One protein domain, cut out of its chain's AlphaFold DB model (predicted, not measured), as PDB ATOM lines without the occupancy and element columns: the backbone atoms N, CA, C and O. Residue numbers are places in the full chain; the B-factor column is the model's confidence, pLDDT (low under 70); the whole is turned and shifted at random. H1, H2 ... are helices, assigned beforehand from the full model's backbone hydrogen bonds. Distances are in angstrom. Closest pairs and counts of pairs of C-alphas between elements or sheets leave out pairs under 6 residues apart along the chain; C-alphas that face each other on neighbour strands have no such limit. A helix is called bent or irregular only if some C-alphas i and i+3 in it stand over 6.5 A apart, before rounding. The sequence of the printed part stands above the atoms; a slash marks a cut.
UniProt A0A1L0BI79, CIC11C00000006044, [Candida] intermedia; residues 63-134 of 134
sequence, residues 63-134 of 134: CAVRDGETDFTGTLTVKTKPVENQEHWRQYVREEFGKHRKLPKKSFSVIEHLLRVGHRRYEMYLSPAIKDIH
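What this domain is: This is residues 63 to 134 of the 134 residues of the protein "CIC11C00000006044" of [Candida] intermedia (UniProt A0A1L0BI79). Two helices of similar length, H1 and H2, run side by side in opposite ways with a gap between them, joined at one end by a loop. A long stretch with no named element, residues 63 to 82, comes in beside the pair and reaches into the middle, and the tail after H2 folds back towards H1. The printed part has 72 residues with two named helices, H1 then H2, and no named strand; the class is all helix, though under half of the residues, 35, are in named elements. The whole is only just compact, close to loose, with a radius of gyration of the C-alphas of 13.2 A and spans of 38 by 28 by 21 A.

Where its parts are: The printed part begins at Cys 63, with its C-alpha at (54.442, 27.645, -41.312). Residues 63 to 82 hold no named element; residues 78 to 80 are a short run of helix. H1, residues 83 to 99, begins at C-alpha 83 (36.766, 21.772, -31.717) and is 25.7 A long. H1 is irregular: C-alphas 84 and 87 are 7.2 A apart. H2, residues 108 to 125, is 25.5 A long and ends at C-alpha 125 (41.214, 10.141, -41.384).

How they stand to each other: H1 and H2 are near each other, with no pair of C-alphas within 8 A but 5 pairs within 10 A. A short link of 8 residues joins them. In H2 every O i to N i+4 pair is within hydrogen-bond range; in H1 11 of 13 are.

The domain as a whole: The C-alphas farthest apart are those of Glu 84 and Lys 106, 38.7 A. The printed part has no cut and ends at the chain's last residue, His 134. Residues 104 to 110, of which 108 to 110 belong to H2, stand free. The mean pLDDT of the printed part is 79.6; residues 63 to 77 and residue 134 are under 70.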
ATOM      1  N   CYS A  63      53.814  28.909 -41.737       45.66
ATOM      2  CA  CYS A  63      54.442  27.645 -41.312       45.66
ATOM      3  C   CYS A  63      54.168  26.445 -42.236       45.66
ATOM      4  O   CYS A  63      53.591  25.451 -41.795       45.66
ATOM      5  N   ALA A  64      54.489  26.566 -43.522       44.53
ATOM      6  CA  ALA A  64      54.028  25.596 -44.487       44.53
ATOM      7  C   ALA A  64      55.138  24.592 -44.448       44.53
ATOM      8  O   ALA A  64      56.264  24.887 -44.856       44.53
ATOM      9  N   VAL A  65      54.817  23.486 -43.790       45.09
ATOM     10  CA  VAL A  65      55.093  22.147 -44.284       45.09
ATOM     11  C   VAL A  65      55.983  22.232 -45.519       45.09
ATOM     12  O   VAL A  65      55.531  22.647 -46.590       45.09
ATOM     13  N   ARG A  66      57.276  21.955 -45.338       54.00
ATOM     14  CA  ARG A  66      58.203  21.878 -46.473       54.00
ATOM     15  C   ARG A  66      57.611  20.883 -47.475       54.00
ATOM     16  O   ARG A  66      56.984  19.923 -47.035       54.00
ATOM     17  N   ASP A  67      57.800  21.068 -48.782       46.50
ATOM     18  CA  ASP A  67      57.344  20.065 -49.758       46.50
ATOM     19  C   ASP A  67      57.857  18.670 -49.344       46.50
ATOM     20  O   ASP A  67      59.064  18.461 -49.200       46.50
ATOM     21  N   GLY A  68      56.926  17.749 -49.068       57.69
ATOM     22  CA  GLY A  68      57.199  16.395 -48.568       57.69
ATOM     23  C   GLY A  68      57.162  16.198 -47.042       57.69
ATOM     24  O   GLY A  68      57.331  15.075 -46.573       57.69
ATOM     25  N   GLU A  69      56.926  17.237 -46.242       60.50
ATOM     26  CA  GLU A  69      56.683  17.106 -44.803       60.50
ATOM     27  C   GLU A  69      55.213  16.700 -44.582       60.50
ATOM     28  O   GLU A  69      54.295  17.286 -45.139       60.50
ATOM     29  N   THR A  70      54.954  15.637 -43.825       63.44
ATOM     30  CA  THR A  70      53.587  15.263 -43.424       63.44
ATOM     31  C   THR A  70      53.473  15.524 -41.936       63.44
ATOM     32  O   THR A  70      54.142  14.867 -41.139       63.44
ATOM     33  N   ASP A  71      52.663  16.509 -41.551       65.19
ATOM     34  CA  ASP A  71      52.461  16.808 -40.139       65.19
ATOM     35  C   ASP A  71      51.351  15.927 -39.561       65.19
ATOM     36  O   ASP A  71      50.158  16.191 -39.714       65.19
ATOM     37  N   PHE A  72      51.765  14.868 -38.871       62.75
ATOM     38  CA  PHE A  72      50.855  13.963 -38.176       62.75
ATOM     39  C   PHE A  72      50.265  14.582 -36.901       62.75
ATOM     40  O   PHE A  72      49.221  14.135 -36.437       62.75
ATOM     41  N   THR A  73      50.915  15.601 -36.325       60.00
ATOM     42  CA  THR A  73      50.625  16.120 -34.974       60.00
ATOM     43  C   THR A  73      50.063  17.538 -34.939       60.00
ATOM     44  O   THR A  73      49.426  17.935 -33.960       60.00
ATOM     45  N   GLY A  74      50.323  18.341 -35.962       58.91
ATOM     46  CA  GLY A  74      50.304  19.787 -35.843       58.91
ATOM     47  C   GLY A  74      49.351  20.450 -36.819       58.91
ATOM     48  O   GLY A  74      49.653  20.839 -37.939       58.91
ATOM     49  N   THR A  75      48.204  20.813 -36.271       52.78
ATOM     50  CA  THR A  75      47.523  22.073 -36.584       52.78
ATOM     51  C   THR A  75      46.823  22.262 -37.925       52.78
ATOM     52  O   THR A  75      46.046  23.206 -37.982       52.78
ATOM     53  N   LEU A  76      47.002  21.449 -38.962       53.59
ATOM     54  CA  LEU A  76      46.213  21.609 -40.198       53.59
ATOM     55  C   LEU A  76      45.035  20.635 -40.252       53.59
ATOM     56  O   LEU A  76      43.900  21.080 -40.363       53.59
ATOM     57  N   THR A  77      45.270  19.338 -40.057       62.97
ATOM     58  CA  THR A  77      44.207  18.318 -40.107       62.97
ATOM     59  C   THR A  77      43.361  18.253 -38.850       62.97
ATOM     60  O   THR A  77      42.145  18.191 -38.932       62.97
ATOM     61  N   VAL A  78      43.960  18.361 -37.666       70.12
ATOM     62  CA  VAL A  78      43.171  18.421 -36.425       70.12
ATOM     63  C   VAL A  78      42.292  19.677 -36.401       70.12
ATOM     64  O   VAL A  78      41.169  19.628 -35.924       70.12
ATOM     65  N   LYS A  79      42.753  20.800 -36.974       70.38
ATOM     66  CA  LYS A  79      41.941  22.028 -37.055       70.38
ATOM     67  C   LYS A  79      40.791  21.940 -38.055       70.38
ATOM     68  O   LYS A  79      39.894  22.770 -37.971       70.38
ATOM     69  N   THR A  80      40.811  20.988 -38.991       75.19
ATOM     70  CA  THR A  80      39.662  20.758 -39.878       75.19
ATOM     71  C   THR A  80      38.563  19.945 -39.193       75.19
ATOM     72  O   THR A  80      37.451  19.876 -39.712       75.19
ATOM     73  N   LYS A  81      38.845  19.351 -38.025       79.56
ATOM     74  CA  LYS A  81      37.875  18.611 -37.211       79.56
ATOM     75  C   LYS A  81      37.181  19.531 -36.185       79.56
ATOM     76  O   LYS A  81      37.774  20.544 -35.787       79.56
ATOM     77  N   PRO A  82      35.947  19.194 -35.751       82.44
ATOM     78  CA  PRO A  82      35.203  19.953 -34.740       82.44
ATOM     79  C   PRO A  82      36.027  20.154 -33.467       82.44
ATOM     80  O   PRO A  82      36.774  19.250 -33.088       82.44
ATOM     81  N   VAL A  83      35.913  21.331 -32.840       83.25
ATOM     82  CA  VAL A  83      36.766  21.772 -31.717       83.25
ATOM     83  C   VAL A  83      36.707  20.795 -30.546       83.25
ATOM     84  O   VAL A  83      37.731  20.530 -29.921       83.25
ATOM     85  N   GLU A  84      35.533  20.217 -30.323       85.81
ATOM     86  CA  GLU A  84      35.212  19.292 -29.241       85.81
ATOM     87  C   GLU A  84      36.061  18.016 -29.316       85.81
ATOM     88  O   GLU A  84      36.543  17.527 -28.301       85.81
ATOM     89  N   ASN A  85      36.333  17.531 -30.529       84.69
ATOM     90  CA  ASN A  85      37.021  16.257 -30.748       84.69
ATOM     91  C   ASN A  85      38.530  16.435 -30.965       84.69
ATOM     92  O   ASN A  85      39.286  15.464 -30.991       84.69
ATOM     93  N   GLN A  86      39.012  17.672 -31.143       84.06
ATOM     94  CA  GLN A  86      40.418  17.941 -31.479       84.06
ATOM     95  C   GLN A  86      41.398  17.390 -30.444       84.06
ATOM     96  O   GLN A  86      42.530  17.045 -30.794       84.06
ATOM     97  N   GLU A  87      40.999  17.352 -29.175       84.44
ATOM     98  CA  GLU A  87      41.837  16.833 -28.101       84.44
ATOM     99  C   GLU A  87      42.024  15.319 -28.207       84.44
ATOM    100  O   GLU A  87      43.171  14.866 -28.162       84.44
ATOM    101  N   HIS A  88      40.955  14.566 -28.487       87.62
ATOM    102  CA  HIS A  88      41.024  13.120 -28.716       87.62
ATOM    103  C   HIS A  88      41.990  12.788 -29.857       87.62
ATOM    104  O   HIS A  88      42.885  11.958 -29.707       87.62
ATOM    105  N   TRP A  89      41.919  13.534 -30.966       85.56
ATOM    106  CA  TRP A  89      42.856  13.384 -32.083       85.56
ATOM    107  C   TRP A  89      44.313  13.648 -31.684       85.56
ATOM    108  O   TRP A  89      45.215  12.906 -32.077       85.56
ATOM    109  N   ARG A  90      44.574  14.700 -30.896       85.00
ATOM    110  CA  ARG A  90      45.938  15.012 -30.429       85.00
ATOM    111  C   ARG A  90      46.473  13.925 -29.512       85.00
ATOM    112  O   ARG A  90      47.654  13.590 -29.608       85.00
ATOM    113  N   GLN A  91      45.633  13.420 -28.616       87.44
ATOM    114  CA  GLN A  91      46.001  12.366 -27.687       87.44
ATOM    115  C   GLN A  91      46.285  11.063 -28.433       87.44
ATOM    116  O   GLN A  91      47.386  10.535 -28.300       87.44
ATOM    117  N   TYR A  92      45.378  10.641 -29.316       88.06
ATOM    118  CA  TYR A  92      45.541   9.462 -30.161       88.06
ATOM    119  C   TYR A  92      46.873   9.473 -30.921       88.06
ATOM    120  O   TYR A  92      47.656   8.527 -30.841       88.06
ATOM    121  N   VAL A  93      47.193  10.575 -31.612       86.94
ATOM    122  CA  VAL A  93      48.460  10.672 -32.352       86.94
ATOM    123  C   VAL A  93      49.657  10.585 -31.401       86.94
ATOM    124  O   VAL A  93      50.621   9.871 -31.680       86.94
ATOM    125  N   ARG A  94      49.625  11.285 -30.261       86.75
ATOM    126  CA  ARG A  94      50.723  11.231 -29.281       86.75
ATOM    127  C   ARG A  94      50.937   9.825 -28.735       86.75
ATOM    128  O   ARG A  94      52.086   9.422 -28.570       86.75
ATOM    129  N   GLU A  95      49.864   9.091 -28.471       89.75
ATOM    130  CA  GLU A  95      49.921   7.715 -27.984       89.75
ATOM    131  C   GLU A  95      50.487   6.766 -29.044       89.75
ATOM    132  O   GLU A  95      51.410   6.004 -28.744       89.75
ATOM    133  N   GLU A  96      50.032   6.865 -30.297       88.88
ATOM    134  CA  GLU A  96      50.534   6.042 -31.404       88.88
ATOM    135  C   GLU A  96      52.040   6.239 -31.636       88.88
ATOM    136  O   GLU A  96      52.796   5.268 -31.699       88.88
ATOM    137  N   PHE A  97      52.519   7.486 -31.682       89.12
ATOM    138  CA  PHE A  97      53.960   7.755 -31.780       89.12
ATOM    139  C   PHE A  97      54.707   7.385 -30.488       89.12
ATOM    140  O   PHE A  97      55.862   6.950 -30.532       89.12
ATOM    141  N   GLY A  98      54.050   7.514 -29.332       89.81
ATOM    142  CA  GLY A  98      54.578   7.141 -28.023       89.81
ATOM    143  C   GLY A  98      54.942   5.658 -27.922       89.81
ATOM    144  O   GLY A  98      56.010   5.335 -27.392       89.81
ATOM    145  N   LYS A  99      54.129   4.767 -28.509       90.44
ATOM    146  CA  LYS A  99      54.382   3.310 -28.565       90.44
ATOM    147  C   LYS A  99      55.737   2.973 -29.191       90.44
ATOM    148  O   LYS A  99      56.414   2.045 -28.752       90.44
ATOM    149  N   HIS A 100      56.179   3.770 -30.163       90.06
ATOM    150  CA  HIS A 100      57.425   3.548 -30.898       90.06
ATOM    151  C   HIS A 100      58.574   4.476 -30.468       90.06
ATOM    152  O   HIS A 100      59.618   4.515 -31.117       90.06
ATOM    153  N   ARG A 101      58.454   5.176 -29.329       88.75
ATOM    154  CA  ARG A 101      59.477   6.124 -28.839       88.75
ATOM    155  C   ARG A 101      60.849   5.489 -28.588       88.75
ATOM    156  O   ARG A 101      61.868   6.163 -28.717       88.75
ATOM    157  N   LYS A 102      60.883   4.212 -28.193       91.06
ATOM    158  CA  LYS A 102      62.122   3.470 -27.890       91.06
ATOM    159  C   LYS A 102      62.756   2.815 -29.125       91.06
ATOM    160  O   LYS A 102      63.751   2.109 -28.985       91.06
ATOM    161  N   LEU A 103      62.193   3.019 -30.317       90.38
ATOM    162  CA  LEU A 103      62.699   2.404 -31.536       90.38
ATOM    163  C   LEU A 103      64.097   2.961 -31.880       90.38
ATOM    164  O   LEU A 103      64.275   4.182 -31.948       90.38
ATOM    165  N   PRO A 104      65.107   2.104 -32.108       90.81
ATOM    166  CA  PRO A 104      66.430   2.572 -32.490       90.81
ATOM    167  C   PRO A 104      66.401   3.226 -33.876       90.81
ATOM    168  O   PRO A 104      65.845   2.695 -34.834       90.81
ATOM    169  N   LYS A 105      67.089   4.366 -34.005       89.06
ATOM    170  CA  LYS A 105      67.140   5.169 -35.243       89.06
ATOM    171  C   LYS A 105      67.733   4.435 -36.451       89.06
ATOM    172  O   LYS A 105      67.549   4.875 -37.576       89.06
ATOM    173  N   LYS A 106      68.472   3.348 -36.211       92.38
ATOM    174  CA  LYS A 106      69.107   2.525 -37.250       92.38
ATOM    175  C   LYS A 106      68.163   1.474 -37.845       92.38
ATOM    176  O   LYS A 106      68.522   0.842 -38.832       92.38
ATOM    177  N   SER A 107      66.968   1.285 -37.283       91.38
ATOM    178  CA  SER A 107      65.971   0.351 -37.817       91.38
ATOM    179  C   SER A 107      65.196   0.968 -38.979       91.38
ATOM    180  O   SER A 107      63.988   1.175 -38.888       91.38
ATOM    181  N   PHE A 108      65.897   1.274 -40.072       92.56
ATOM    182  CA  PHE A 108      65.341   1.988 -41.225       92.56
ATOM    183  C   PHE A 108      64.095   1.306 -41.807       92.56
ATOM    184  O   PHE A 108      63.092   1.977 -42.015       92.56
ATOM    185  N   SER A 109      64.116  -0.020 -41.976       92.88
ATOM    186  CA  SER A 109      62.985  -0.786 -42.524       92.88
ATOM    187  C   SER A 109      61.723  -0.694 -41.662       92.88
ATOM    188  O   SER A 109      60.618  -0.540 -42.179       92.88
ATOM    189  N   VAL A 110      61.877  -0.746 -40.335       92.81
ATOM    190  CA  VAL A 110      60.753  -0.642 -39.395       92.81
ATOM    191  C   VAL A 110      60.219   0.787 -39.356       92.81
ATOM    192  O   VAL A 110      59.007   0.983 -39.366       92.81
ATOM    193  N   ILE A 111      61.107   1.788 -39.360       91.88
ATOM    194  CA  ILE A 111      60.715   3.204 -39.425       91.88
ATOM    195  C   ILE A 111      59.924   3.468 -40.707       91.88
ATOM    196  O   ILE A 111      58.848   4.051 -40.647       91.88
ATOM    197  N   GLU A 112      60.421   3.006 -41.853       92.56
ATOM    198  CA  GLU A 112      59.752   3.193 -43.138       92.56
ATOM    199  C   GLU A 112      58.373   2.524 -43.160       92.56
ATOM    200  O   GLU A 112      57.389   3.133 -43.584       92.56
ATOM    201  N   HIS A 113      58.276   1.295 -42.643       92.56
ATOM    202  CA  HIS A 113      57.000   0.599 -42.515       92.56
ATOM    203  C   HIS A 113      56.003   1.394 -41.660       92.56
ATOM    204  O   HIS A 113      54.873   1.624 -42.090       92.56
ATOM    205  N   LEU A 114      56.424   1.867 -40.482       91.56
ATOM    206  CA  LEU A 114      55.577   2.649 -39.579       91.56
ATOM    207  C   LEU A 114      55.136   3.977 -40.202       91.56
ATOM    208  O   LEU A 114      53.971   4.349 -40.073       91.56
ATOM    209  N   LEU A 115      56.024   4.663 -40.926       90.00
ATOM    210  CA  LEU A 115      55.682   5.889 -41.652       90.00
ATOM    211  C   LEU A 115      54.651   5.623 -42.752       90.00
ATOM    212  O   LEU A 115      53.681   6.367 -42.877       90.00
ATOM    213  N   ARG A 116      54.803   4.530 -43.508       90.56
ATOM    214  CA  ARG A 116      53.848   4.136 -44.555       90.56
ATOM    215  C   ARG A 116      52.473   3.795 -43.973       90.56
ATOM    216  O   ARG A 116      51.454   4.194 -44.533       90.56
ATOM    217  N   VAL A 117      52.435   3.080 -42.849       90.56
ATOM    218  CA  VAL A 117      51.191   2.764 -42.128       90.56
ATOM    219  C   VAL A 117      50.543   4.036 -41.581       90.56
ATOM    220  O   VAL A 117      49.340   4.232 -41.761       90.56
ATOM    221  N   GLY A 118      51.332   4.921 -40.970       88.56
ATOM    222  CA  GLY A 118      50.870   6.216 -40.475       88.56
ATOM    223  C   GLY A 118      50.264   7.077 -41.583       88.56
ATOM    224  O   GLY A 118      49.180   7.626 -41.399       88.56
ATOM    225  N   HIS A 119      50.901   7.125 -42.757       86.62
ATOM    226  CA  HIS A 119      50.400   7.867 -43.915       86.62
ATOM    227  C   HIS A 119      49.051   7.334 -44.415       86.62
ATOM    228  O   HIS A 119      48.121   8.108 -44.610       86.62
ATOM    229  N   ARG A 120      48.895   6.008 -44.540       88.69
ATOM    230  CA  ARG A 120      47.608   5.406 -44.939       88.69
ATOM    231  C   ARG A 120      46.483   5.732 -43.956       88.69
ATOM    232  O   ARG A 120      45.366   6.031 -44.366       88.69
ATOM    233  N   ARG A 121      46.771   5.681 -42.651       87.44
ATOM    234  CA  ARG A 121      45.797   6.059 -41.613       87.44
ATOM    235  C   ARG A 121      45.445   7.540 -41.696       87.44
ATOM    236  O   ARG A 121      44.275   7.889 -41.604       87.44
ATOM    237  N   TYR A 122      46.439   8.396 -41.906       84.69
ATOM    238  CA  TYR A 122      46.237   9.825 -42.102       84.69
ATOM    239  C   TYR A 122      45.309  10.113 -43.292       84.69
ATOM    240  O   TYR A 122      44.329  10.834 -43.125       84.69
ATOM    241  N   GLU A 123      45.546   9.494 -44.452       84.38
ATOM    242  CA  GLU A 123      44.688   9.643 -45.637       84.38
ATOM    243  C   GLU A 123      43.247   9.195 -45.381       84.38
ATOM    244  O   GLU A 123      42.301   9.870 -45.782       84.38
ATOM    245  N   MET A 124      43.065   8.093 -44.654       84.12
ATOM    246  CA  MET A 124      41.739   7.625 -44.256       84.12
ATOM    247  C   MET A 124      41.033   8.644 -43.345       84.12
ATOM    248  O   MET A 124      39.867   8.978 -43.562       84.12
ATOM    249  N   TYR A 125      41.746   9.182 -42.354       84.19
ATOM    250  CA  TYR A 125      41.214  10.141 -41.384       84.19
ATOM    251  C   TYR A 125      41.036  11.564 -41.926       84.19
ATOM    252  O   TYR A 125      40.297  12.355 -41.328       84.19
ATOM    253  N   LEU A 126      41.628  11.891 -43.077       81.50
ATOM    254  CA  LEU A 126      41.315  13.119 -43.813       81.50
ATOM    255  C   LEU A 126      39.853  13.164 -44.266       81.50
ATOM    256  O   LEU A 126      39.308  14.259 -44.413       81.50
ATOM    257  N   SER A 127      39.203  12.007 -44.438       81.25
ATOM    258  CA  SER A 127      37.798  11.945 -44.837       81.25
ATOM    259  C   SER A 127      36.905  12.773 -43.894       81.25
ATOM    260  O   SER A 127      36.993  12.629 -42.666       81.25
ATOM    261  N   PRO A 128      36.011  13.628 -44.428       77.38
ATOM    262  CA  PRO A 128      35.103  14.444 -43.621       77.38
ATOM    263  C   PRO A 128      34.030  13.611 -42.902       77.38
ATOM    264  O   PRO A 128      33.396  14.105 -41.971       77.38
ATOM    265  N   ALA A 129      33.839  12.349 -43.300       81.62
ATOM    266  CA  ALA A 129      32.918  11.429 -42.638       81.62
ATOM    267  C   ALA A 129      33.385  11.044 -41.222       81.62
ATOM    268  O   ALA A 129      32.558  10.771 -40.354       81.62
ATOM    269  N   ILE A 130      34.698  11.056 -40.969       82.56
ATOM    270  CA  ILE A 130      35.269  10.675 -39.676       82.56
ATOM    271  C   ILE A 130      35.420  11.934 -38.824       82.56
ATOM    272  O   ILE A 130      36.306  12.762 -39.062       82.56
ATOM    273  N   LYS A 131      34.519  12.098 -37.852       76.69
ATOM    274  CA  LYS A 131      34.447  13.291 -36.993       76.69
ATOM    275  C   LYS A 131      35.170  13.125 -35.658       76.69
ATOM    276  O   LYS A 131      35.612  14.128 -35.103       76.69
ATOM    277  N   ASP A 132      35.308  11.899 -35.163       79.50
ATOM    278  CA  ASP A 132      35.946  11.605 -33.880       79.50
ATOM    279  C   ASP A 132      36.765  10.311 -33.935       79.50
ATOM    280  O   ASP A 132      36.524   9.460 -34.795       79.50
ATOM    281  N   ILE A 133      37.715  10.192 -33.011       79.88
ATOM    282  CA  ILE A 133      38.435   8.962 -32.678       79.88
ATOM    283  C   ILE A 133      38.285   8.746 -31.175       79.88
ATOM    284  O   ILE A 133      38.496   9.677 -30.404       79.88
ATOM    285  N   HIS A 134      37.933   7.520 -30.792       69.44
ATOM    286  CA  HIS A 134      37.880   7.079 -29.403       69.44
ATOM    287  C   HIS A 134      39.159   6.330 -29.029       69.44
ATOM    288  O   HIS A 134      39.656   5.567 -29.895       69.44
TER     289      HIS A 134